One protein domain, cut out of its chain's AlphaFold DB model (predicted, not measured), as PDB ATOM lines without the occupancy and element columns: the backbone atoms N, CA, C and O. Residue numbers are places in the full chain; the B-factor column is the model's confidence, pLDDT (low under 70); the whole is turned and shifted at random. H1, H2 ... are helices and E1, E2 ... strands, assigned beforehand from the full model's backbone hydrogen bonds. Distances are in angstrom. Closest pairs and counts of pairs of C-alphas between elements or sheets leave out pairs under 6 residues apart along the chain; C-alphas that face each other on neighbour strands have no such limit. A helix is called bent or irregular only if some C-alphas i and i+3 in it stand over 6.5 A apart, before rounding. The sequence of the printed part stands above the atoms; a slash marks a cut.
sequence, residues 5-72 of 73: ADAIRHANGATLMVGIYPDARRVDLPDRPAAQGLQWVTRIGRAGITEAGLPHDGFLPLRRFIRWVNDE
ATOM      1  N   ALA A   5     -16.333  21.584 -29.714       84.75
ATOM      2  CA  ALA A   5     -15.498  20.499 -29.221       84.75
ATOM      3  C   ALA A   5     -14.933  20.738 -27.808       84.75
ATOM      4  O   ALA A   5     -14.570  19.779 -27.130       84.75
ATOM      5  N   ASP A   6     -14.876  21.993 -27.353       88.62
ATOM      6  CA  ASP A   6     -14.455  22.336 -25.997       88.62
ATOM      7  C   ASP A   6     -15.559  22.019 -24.981       88.62
ATOM      8  O   ASP A   6     -15.246  21.774 -23.818       88.62
ATOM      9  N   ALA A   7     -16.832  22.007 -25.396       87.62
ATOM     10  CA  ALA A   7     -17.972  21.700 -24.532       87.62
ATOM     11  C   ALA A   7     -18.088  20.199 -24.217       87.62
ATOM     12  O   ALA A   7     -18.544  19.836 -23.136       87.62
ATOM     13  N   ILE A   8     -17.605  19.335 -25.121       86.69
ATOM     14  CA  ILE A   8     -17.622  17.867 -24.975       86.69
ATOM     15  C   ILE A   8     -16.932  17.405 -23.685       86.69
ATOM     16  O   ILE A   8     -17.354  16.419 -23.096       86.69
ATOM     17  N   ARG A   9     -15.923  18.143 -23.199       86.56
ATOM     18  CA  ARG A   9     -15.196  17.816 -21.955       86.56
ATOM     19  C   ARG A   9     -16.078  17.773 -20.702       86.56
ATOM     20  O   ARG A   9     -15.644  17.264 -19.676       86.56
ATOM     21  N   HIS A  10     -17.264  18.379 -20.757       88.81
ATOM     22  CA  HIS A  10     -18.206  18.422 -19.637       88.81
ATOM     23  C   HIS A  10     -19.156  17.223 -19.615       88.81
ATOM     24  O   HIS A  10     -19.873  17.039 -18.636       88.81
ATOM     25  N   ALA A  11     -19.165  16.411 -20.673       87.38
ATOM     26  CA  ALA A  11     -19.925  15.175 -20.754       87.38
ATOM     27  C   ALA A  11     -18.988  13.973 -20.561       87.38
ATOM     28  O   ALA A  11     -17.830  14.002 -20.975       87.38
ATOM     29  N   ASN A  12     -19.470  12.929 -19.893       83.88
ATOM     30  CA  ASN A  12     -18.659  11.769 -19.522       83.88
ATOM     31  C   ASN A  12     -19.498  10.479 -19.487       83.88
ATOM     32  O   ASN A  12     -20.652  10.472 -19.900       83.88
ATOM     33  N   GLY A  13     -18.940   9.392 -18.947       79.31
ATOM     34  CA  GLY A  13     -19.623   8.097 -18.801       79.31
ATOM     35  C   GLY A  13     -20.922   8.085 -17.988       79.31
ATOM     36  O   GLY A  13     -21.683   7.124 -18.087       79.31
ATOM     37  N   ALA A  14     -21.185   9.121 -17.189       83.75
ATOM     38  CA  ALA A  14     -22.456   9.322 -16.495       83.75
ATOM     39  C   ALA A  14     -23.471  10.126 -17.329       83.75
ATOM     40  O   ALA A  14     -24.643  10.207 -16.967       83.75
ATOM     41  N   THR A  15     -23.047  10.720 -18.446       84.88
ATOM     42  CA  THR A  15     -23.912  11.425 -19.391       84.88
ATOM     43  C   THR A  15     -24.505  10.424 -20.378       84.88
ATOM     44  O   THR A  15     -23.833   9.969 -21.301       84.88
ATOM     45  N   LEU A  16     -25.783  10.090 -20.185       76.56
ATOM     46  CA  LEU A  16     -26.500   9.160 -21.060       76.56
ATOM     47  C   LEU A  16     -26.551   9.663 -22.512       76.56
ATOM     48  O   LEU A  16     -26.277   8.905 -23.435       76.56
ATOM     49  N   MET A  17     -26.888  10.940 -22.710       84.31
ATOM     50  CA  MET A  17     -27.164  11.501 -24.031       84.31
ATOM     51  C   MET A  17     -26.777  12.977 -24.121       84.31
ATOM     52  O   MET A  17     -26.968  13.734 -23.167       84.31
ATOM     53  N   VAL A  18     -26.291  13.392 -25.292       89.81
ATOM     54  CA  VAL A  18     -26.083  14.801 -25.654       89.81
ATOM     55  C   VAL A  18     -26.774  15.117 -26.980       89.81
ATOM     56  O   VAL A  18     -26.630  14.390 -27.961       89.81
ATOM     57  N   GLY A  19     -27.500  16.235 -27.010       90.50
ATOM     58  CA  GLY A  19     -28.076  16.807 -28.224       90.50
ATOM     59  C   GLY A  19     -27.185  17.907 -28.807       90.50
ATOM     60  O   GLY A  19     -26.777  18.813 -28.080       90.50
ATOM     61  N   ILE A  20     -26.913  17.866 -30.112       90.06
ATOM     62  CA  ILE A  20     -26.111  18.874 -30.820       90.06
ATOM     63  C   ILE A  20     -27.010  19.797 -31.649       90.06
ATOM     64  O   ILE A  20     -27.944  19.358 -32.325       90.06
ATOM     65  N   TYR A  21     -26.705  21.098 -31.600       89.44
ATOM     66  CA  TYR A  21     -27.294  22.117 -32.462       89.44
ATOM     67  C   TYR A  21     -26.237  23.152 -32.900       89.44
ATOM     68  O   TYR A  21     -25.475  23.630 -32.056       89.44
ATOM     69  N   PRO A  22     -26.201  23.547 -34.187       91.44
ATOM     70  CA  PRO A  22     -26.960  22.951 -35.287       91.44
ATOM     71  C   PRO A  22     -26.436  21.545 -35.637       91.44
ATOM     72  O   PRO A  22     -25.246  21.273 -35.501       91.44
ATOM     73  N   ASP A  23     -27.328  20.662 -36.095       89.88
ATOM     74  CA  ASP A  23     -27.055  19.232 -36.354       89.88
ATOM     75  C   ASP A  23     -25.881  18.995 -37.317       89.88
ATOM     76  O   ASP A  23     -25.047  18.123 -37.100       89.88
ATOM     77  N   ALA A  24     -25.721  19.880 -38.306       90.06
ATOM     78  CA  ALA A  24     -24.609  19.859 -39.258       90.06
ATOM     79  C   ALA A  24     -23.212  19.906 -38.605       90.06
ATOM     80  O   ALA A  24     -22.220  19.654 -39.274       90.06
ATOM     81  N   ARG A  25     -23.109  20.253 -37.317       90.25
ATOM     82  CA  ARG A  25     -21.847  20.312 -36.566       90.25
ATOM     83  C   ARG A  25     -21.511  19.012 -35.841       90.25
ATOM     84  O   ARG A  25     -20.441  18.918 -35.250       90.25
ATOM     85  N   ARG A  26     -22.398  18.014 -35.863       87.12
ATOM     86  CA  ARG A  26     -22.167  16.706 -35.235       87.12
ATOM     87  C   ARG A  26     -21.035  15.935 -35.915       87.12
ATOM     88  O   ARG A  26     -20.219  15.336 -35.224       87.12
ATOM     89  N   VAL A  27     -20.897  16.083 -37.235       86.81
ATOM     90  CA  VAL A  27     -19.790  15.503 -38.024       86.81
ATOM     91  C   VAL A  27     -18.408  16.039 -37.636       86.81
ATOM     92  O   VAL A  27     -17.406  15.399 -37.932       86.81
ATOM     93  N   ASP A  28     -18.332  17.180 -36.941       87.12
ATOM     94  CA  ASP A  28     -17.068  17.716 -36.420       87.12
ATOM     95  C   ASP A  28     -16.603  16.975 -35.145       87.12
ATOM     96  O   ASP A  28     -15.522  17.261 -34.619       87.12
ATOM     97  N   LEU A  29     -17.426  16.069 -34.595       83.69
ATOM     98  CA  LEU A  29     -17.230  15.405 -33.302       83.69
ATOM     99  C   LEU A  29     -17.348  13.863 -33.352       83.69
ATOM    100  O   LEU A  29     -17.957  13.307 -32.446       83.69
ATOM    101  N   PRO A  30     -16.765  13.140 -34.322       74.69
ATOM    102  CA  PRO A  30     -17.005  11.699 -34.458       74.69
ATOM    103  C   PRO A  30     -16.432  10.887 -33.282       74.69
ATOM    104  O   PRO A  30     -17.149  10.155 -32.605       74.69
ATOM    105  N   ASP A  31     -15.150  11.081 -32.957       80.69
ATOM    106  CA  ASP A  31     -14.459  10.201 -31.999       80.69
ATOM    107  C   ASP A  31     -14.460  10.737 -30.562       80.69
ATOM    108  O   ASP A  31     -14.328   9.990 -29.587       80.69
ATOM    109  N   ARG A  32     -14.590  12.061 -30.401       82.50
ATOM    110  CA  ARG A  32     -14.480  12.720 -29.089       82.50
ATOM    111  C   ARG A  32     -15.562  12.274 -28.091       82.50
ATOM    112  O   ARG A  32     -15.190  12.019 -26.946       82.50
ATOM    113  N   PRO A  33     -16.851  12.153 -28.464       82.75
ATOM    114  CA  PRO A  33     -17.895  11.627 -27.586       82.75
ATOM    115  C   PRO A  33     -17.566  10.230 -27.051       82.75
ATOM    116  O   PRO A  33     -17.599  10.007 -25.839       82.75
ATOM    117  N   ALA A  34     -17.162   9.312 -27.934       80.25
ATOM    118  CA  ALA A  34     -16.824   7.938 -27.566       80.25
ATOM    119  C   ALA A  34     -15.598   7.872 -26.651       80.25
ATOM    120  O   ALA A  34     -15.581   7.142 -25.655       80.25
ATOM    121  N   ALA A  35     -14.591   8.704 -26.920       82.62
ATOM    122  CA  ALA A  35     -13.409   8.822 -26.075       82.62
ATOM    123  C   ALA A  35     -13.720   9.368 -24.666       82.62
ATOM    124  O   ALA A  35     -13.034   9.000 -23.710       82.62
ATOM    125  N   GLN A  36     -14.755  10.200 -24.510       83.38
ATOM    126  CA  GLN A  36     -15.230  10.685 -23.203       83.38
ATOM    127  C   GLN A  36     -16.187   9.708 -22.499       83.38
ATOM    128  O   GLN A  36     -16.528   9.900 -21.332       83.38
ATOM    129  N   GLY A  37     -16.578   8.624 -23.172       78.81
ATOM    130  CA  GLY A  37     -17.477   7.614 -22.626       78.81
ATOM    131  C   GLY A  37     -18.952   7.998 -22.692       78.81
ATOM    132  O   GLY A  37     -19.744   7.378 -21.989       78.81
ATOM    133  N   LEU A  38     -19.329   8.984 -23.516       85.38
ATOM    134  CA  LEU A  38     -20.744   9.204 -23.823       85.38
ATOM    135  C   LEU A  38     -21.335   7.916 -24.399       85.38
ATOM    136  O   LEU A  38     -20.614   7.106 -24.969       85.38
ATOM    137  N   GLN A  39     -22.644   7.746 -24.251       79.50
ATOM    138  CA  GLN A  39     -23.345   6.590 -24.814       79.50
ATOM    139  C   GLN A  39     -24.163   6.969 -26.046       79.50
ATOM    140  O   GLN A  39     -24.359   6.129 -26.916       79.50
ATOM    141  N   TRP A  40     -24.607   8.227 -26.149       84.62
ATOM    142  CA  TRP A  40     -25.500   8.658 -27.221       84.62
ATOM    143  C   TRP A  40     -25.263  10.114 -27.635       84.62
ATOM    144  O   TRP A  40     -25.271  11.023 -26.796       84.62
ATOM    145  N   VAL A  41     -25.106  10.344 -28.940       87.94
ATOM    146  CA  VAL A  41     -25.116  11.677 -29.559       87.94
ATOM    147  C   VAL A  41     -26.240  11.760 -30.591       87.94
ATOM    148  O   VAL A  41     -26.390  10.882 -31.435       87.94
ATOM    149  N   THR A  42     -27.065  12.804 -30.506       88.75
ATOM    150  CA  THR A  42     -28.209  13.013 -31.409       88.75
ATOM    151  C   THR A  42     -28.406  14.500 -31.725       88.75
ATOM    152  O   THR A  42     -27.737  15.378 -31.171       88.75
ATOM    153  N   ARG A  43     -29.345  14.812 -32.616       90.75
ATOM    154  CA  ARG A  43     -29.856  16.162 -32.854       90.75
ATOM    155  C   ARG A  43     -30.783  16.596 -31.713       90.75
ATOM    156  O   ARG A  43     -31.613  15.820 -31.240       90.75
ATOM    157  N   ILE A  44     -30.715  17.870 -31.310       88.44
ATOM    158  CA  ILE A  44     -31.682  18.428 -30.344       88.44
ATOM    159  C   ILE A  44     -33.128  18.201 -30.826       88.44
ATOM    160  O   ILE A  44     -33.469  18.519 -31.965       88.44
ATOM    161  N   GLY A  45     -33.974  17.681 -29.932       84.44
ATOM    162  CA  GLY A  45     -35.386  17.382 -30.201       84.44
ATOM    163  C   GLY A  45     -35.668  15.959 -30.690       84.44
ATOM    164  O   GLY A  45     -36.830  15.622 -30.877       84.44
ATOM    165  N   ARG A  46     -34.638  15.121 -30.869       83.50
ATOM    166  CA  ARG A  46     -34.778  13.707 -31.263       83.50
ATOM    167  C   ARG A  46     -34.490  12.721 -30.117       83.50
ATOM    168  O   ARG A  46     -34.557  11.512 -30.295       83.50
ATOM    169  N   ALA A  47     -34.214  13.248 -28.923       77.56
ATOM    170  CA  ALA A  47     -34.000  12.461 -27.716       77.56
ATOM    171  C   ALA A  47     -35.248  11.637 -27.345       77.56
ATOM    172  O   ALA A  47     -36.350  12.181 -27.294       77.56
ATOM    173  N   GLY A  48     -35.057  10.358 -27.009       69.19
ATOM    174  CA  GLY A  48     -36.106   9.517 -26.422       69.19
ATOM    175  C   GLY A  48     -36.854   8.596 -27.387       69.19
ATOM    176  O   GLY A  48     -37.894   8.064 -27.007       69.19
ATOM    177  N   ILE A  49     -36.349   8.372 -28.606       68.00
ATOM    178  CA  ILE A  49     -36.854   7.284 -29.451       68.00
ATOM    179  C   ILE A  49     -36.292   5.969 -28.903       68.00
ATOM    180  O   ILE A  49     -35.106   5.679 -29.038       68.00
ATOM    181  N   THR A  50     -37.140   5.185 -28.243       63.25
ATOM    182  CA  THR A  50     -36.801   3.846 -27.761       63.25
ATOM    183  C   THR A  50     -37.449   2.802 -28.660       63.25
ATOM    184  O   THR A  50     -38.669   2.674 -28.730       63.25
ATOM    185  N   GLU A  51     -36.620   2.056 -29.384       65.44
ATOM    186  CA  GLU A  51     -37.055   0.899 -30.161       65.44
ATOM    187  C   GLU A  51     -37.132  -0.346 -29.270       65.44
ATOM    188  O   GLU A  51     -36.345  -0.532 -28.333       65.44
ATOM    189  N   ALA A  52     -38.090  -1.224 -29.565       59.22
ATOM    190  CA  ALA A  52     -38.222  -2.490 -28.860       59.22
ATOM    191  C   ALA A  52     -36.956  -3.341 -29.062       59.22
ATOM    192  O   ALA A  52     -36.547  -3.602 -30.190       59.22
ATOM    193  N   GLY A  53     -36.346  -3.783 -27.960       62.91
ATOM    194  CA  GLY A  53     -35.094  -4.546 -27.983       62.91
ATOM    195  C   GLY A  53     -33.838  -3.712 -27.730       62.91
ATOM    196  O   GLY A  53     -32.761  -4.290 -27.587       62.91
ATOM    197  N   LEU A  54     -33.953  -2.383 -27.591       63.06
ATOM    198  CA  LEU A  54     -32.846  -1.589 -27.067       63.06
ATOM    199  C   LEU A  54     -32.598  -1.955 -25.596       63.06
ATOM    200  O   LEU A  54     -33.552  -2.029 -24.813       63.06
ATOM    201  N   PRO A  55     -31.339  -2.187 -25.186       57.47
ATOM    202  CA  PRO A  55     -31.026  -2.493 -23.803       57.47
ATOM    203  C   PRO A  55     -31.288  -1.253 -22.950       57.47
ATOM    204  O   PRO A  55     -30.422  -0.403 -22.802       57.47
ATOM    205  N   HIS A  56     -32.479  -1.134 -22.366       57.78
ATOM    206  CA  HIS A  56     -32.748  -0.048 -21.425       57.78
ATOM    207  C   HIS A  56     -31.740  -0.070 -20.258       57.78
ATOM    208  O   HIS A  56     -31.292   0.990 -19.837       57.78
ATOM    209  N   ASP A  57     -31.274  -1.267 -19.856       54.59
ATOM    210  CA  ASP A  57     -30.340  -1.460 -18.732       54.59
ATOM    211  C   ASP A  57     -29.188  -2.459 -19.006       54.59
ATOM    212  O   ASP A  57     -28.308  -2.666 -18.165       54.59
ATOM    213  N   GLY A  58     -29.139  -3.082 -20.191       53.59
ATOM    214  CA  GLY A  58     -28.130  -4.102 -20.538       53.59
ATOM    215  C   GLY A  58     -26.706  -3.559 -20.733       53.59
ATOM    216  O   GLY A  58     -25.755  -4.330 -20.862       53.59
ATOM    217  N   PHE A  59     -26.534  -2.236 -20.721       61.97
ATOM    218  CA  PHE A  59     -25.255  -1.564 -20.965       61.97
ATOM    219  C   PHE A  59     -24.354  -1.451 -19.727       61.97
ATOM    220  O   PHE A  59     -23.130  -1.366 -19.859       61.97
ATOM    221  N   LEU A  60     -24.921  -1.504 -18.517       62.09
ATOM    222  CA  LEU A  60     -24.155  -1.405 -17.265       62.09
ATOM    223  C   LEU A  60     -23.104  -2.525 -17.104       62.09
ATOM    224  O   LEU A  60     -21.982  -2.220 -16.683       62.09
ATOM    225  N   PRO A  61     -23.405  -3.793 -17.451       65.44
ATOM    226  CA  PRO A  61     -22.405  -4.859 -17.505       65.44
ATOM    227  C   PRO A  61     -21.437  -4.727 -18.692       65.44
ATOM    228  O   PRO A  61     -20.232  -4.917 -18.519       65.44
ATOM    229  N   LEU A  62     -21.937  -4.362 -19.881       66.50
ATOM    230  CA  LEU A  62     -21.150  -4.287 -21.123       66.50
ATOM    231  C   LEU A  62     -20.081  -3.187 -21.108       66.50
ATOM    232  O   LEU A  62     -19.008  -3.385 -21.682       66.50
ATOM    233  N   ARG A  63     -20.299  -2.075 -20.386       69.69
ATOM    234  CA  ARG A  63     -19.303  -0.988 -20.284       69.69
ATOM    235  C   ARG A  63     -17.949  -1.432 -19.717       69.69
ATOM    236  O   ARG A  63     -16.974  -0.697 -19.830       69.69
ATOM    237  N   ARG A  64     -17.886  -2.592 -19.045       74.25
ATOM    238  CA  ARG A  64     -16.632  -3.162 -18.520       74.25
ATOM    239  C   ARG A  64     -15.744  -3.750 -19.617       74.25
ATOM    240  O   ARG A  64     -14.554  -3.919 -19.386       74.25
ATOM    241  N   PHE A  65     -16.319  -4.062 -20.774       76.50
ATOM    242  CA  PHE A  65     -15.637  -4.765 -21.855       76.50
ATOM    243  C   PHE A  65     -15.416  -3.883 -23.085       76.50
ATOM    244  O   PHE A  65     -14.440  -4.082 -23.799       76.50
ATOM    245  N   ILE A  66     -16.305  -2.917 -23.345       71.94
ATOM    246  CA  ILE A  66     -16.291  -2.107 -24.570       71.94
ATOM    247  C   ILE A  66     -16.701  -0.663 -24.246       71.94
ATOM    248  O   ILE A  66     -17.593  -0.430 -23.429       71.94
ATOM    249  N   ARG A  67     -16.067   0.312 -24.913       68.38
ATOM    250  CA  ARG A  67     -16.591   1.683 -25.025       68.38
ATOM    251  C   ARG A  67     -17.423   1.777 -26.294       68.38
ATOM    252  O   ARG A  67     -16.923   1.478 -27.372       68.38
ATOM    253  N   TRP A  68     -18.677   2.176 -26.152       70.56
ATOM    254  CA  TRP A  68     -19.644   2.227 -27.239       70.56
ATOM    255  C   TRP A  68     -20.383   3.564 -27.208       70.56
ATOM    256  O   TRP A  68     -20.692   4.073 -26.134       70.56
ATOM    257  N   VAL A  69     -20.643   4.098 -28.399       74.50
ATOM    258  CA  VAL A  69     -21.479   5.271 -28.648       74.50
ATOM    259  C   VAL A  69     -22.470   4.913 -29.739       74.50
ATOM    260  O   VAL A  69     -22.080   4.370 -30.773       74.50
ATOM    261  N   ASN A  70     -23.736   5.248 -29.515       75.50
ATOM    262  CA  ASN A  70     -24.717   5.386 -30.574       75.50
ATOM    263  C   ASN A  70     -24.614   6.801 -31.157       75.50
ATOM    264  O   ASN A  70     -24.751   7.790 -30.430       75.50
ATOM    265  N   ASP A  71     -24.340   6.882 -32.454       74.88
ATOM    266  CA  ASP A  71     -24.369   8.125 -33.213       74.88
ATOM    267  C   ASP A  71     -25.447   7.982 -34.291       74.88
ATOM    268  O   ASP A  71     -25.324   7.173 -35.212       74.88
ATOM    269  N   GLU A  72     -26.553   8.705 -34.123       73.81
ATOM    270  CA  GLU A  72     -27.699   8.623 -35.036       73.81
ATOM    271  C   GLU A  72     -27.394   9.301 -36.374       73.81
ATOM    272  O   GLU A  72     -26.545  10.174 -36.431       73.81
TER     273      GLU A  72
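AT A GLANCE: This is residues 5 to 72 of the 73 residues of an uncharacterized protein of Novosphingobium fluoreni (UniProt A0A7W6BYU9). Two short parallel strands, E1 and E2, lie side by side, with H1 and H3 side by side on one flank and H2 near the strands' ends. After E2 a wide loop swings out, with residues 49 to 58 standing free, to the remote H4, and the tail folds back to pair residues 70 to 71 with residues 40 to 41 of E2, parallel. The 68 printed residues hold H1, E1, H2, H3, E2 and H4 in that order, a mixed class with under half of the residues in named elements. The whole is compact, with a radius of gyration of the C-alphas of 12.0 A and spans of 31 by 24 by 16 A.

IN THESE COORDINATES: Find C-alpha 5 at (-15.498, 20.499, -29.221); H1 runs from there to residue 10, 10.2 A. E1 is residues 17 to 20, 10.1 A; H2, residues 23 to 28, 10.1 A, is only just irregular, C-alphas 24 and 27 being 6.6 A apart. H3 is residues 31 to 36, 8.8 A; E2 is residues 40 to 43, 10.3 A. H4, residues 59 to 62, 4.9 A, ends at (-21.150, -4.287, -21.123).

HOW THE PARTS SIT: Look at E1 and E2: N 20 and O 42 are 2.8 A apart, within hydrogen-bond range. With H2 and H3 between them they form a strand-helix-strand unit, two parallel neighbours joined through helices, its crossover right-handed. H1 and H3 touch, closest at the C-alphas of Ile 8 and Pro 33, 6.8 A, at a shallow tilt of 19 degrees, the same way. H4 is apart from H1, H2, H3 and E1. Every O i to N i+4 pair is within range in H3, 0 of 2 in H1 and H2, where 1 of 3 and 2 of 3 i+3 pairs are; H4 is too short for one.

THE WHOLE: The C-alphas farthest apart, of Asp 6 and Ala 52, are 34.5 A apart. The printed part has no cut; E2 to H4 is a long link. Residues 48 to 63 and 67 are under pLDDT 70.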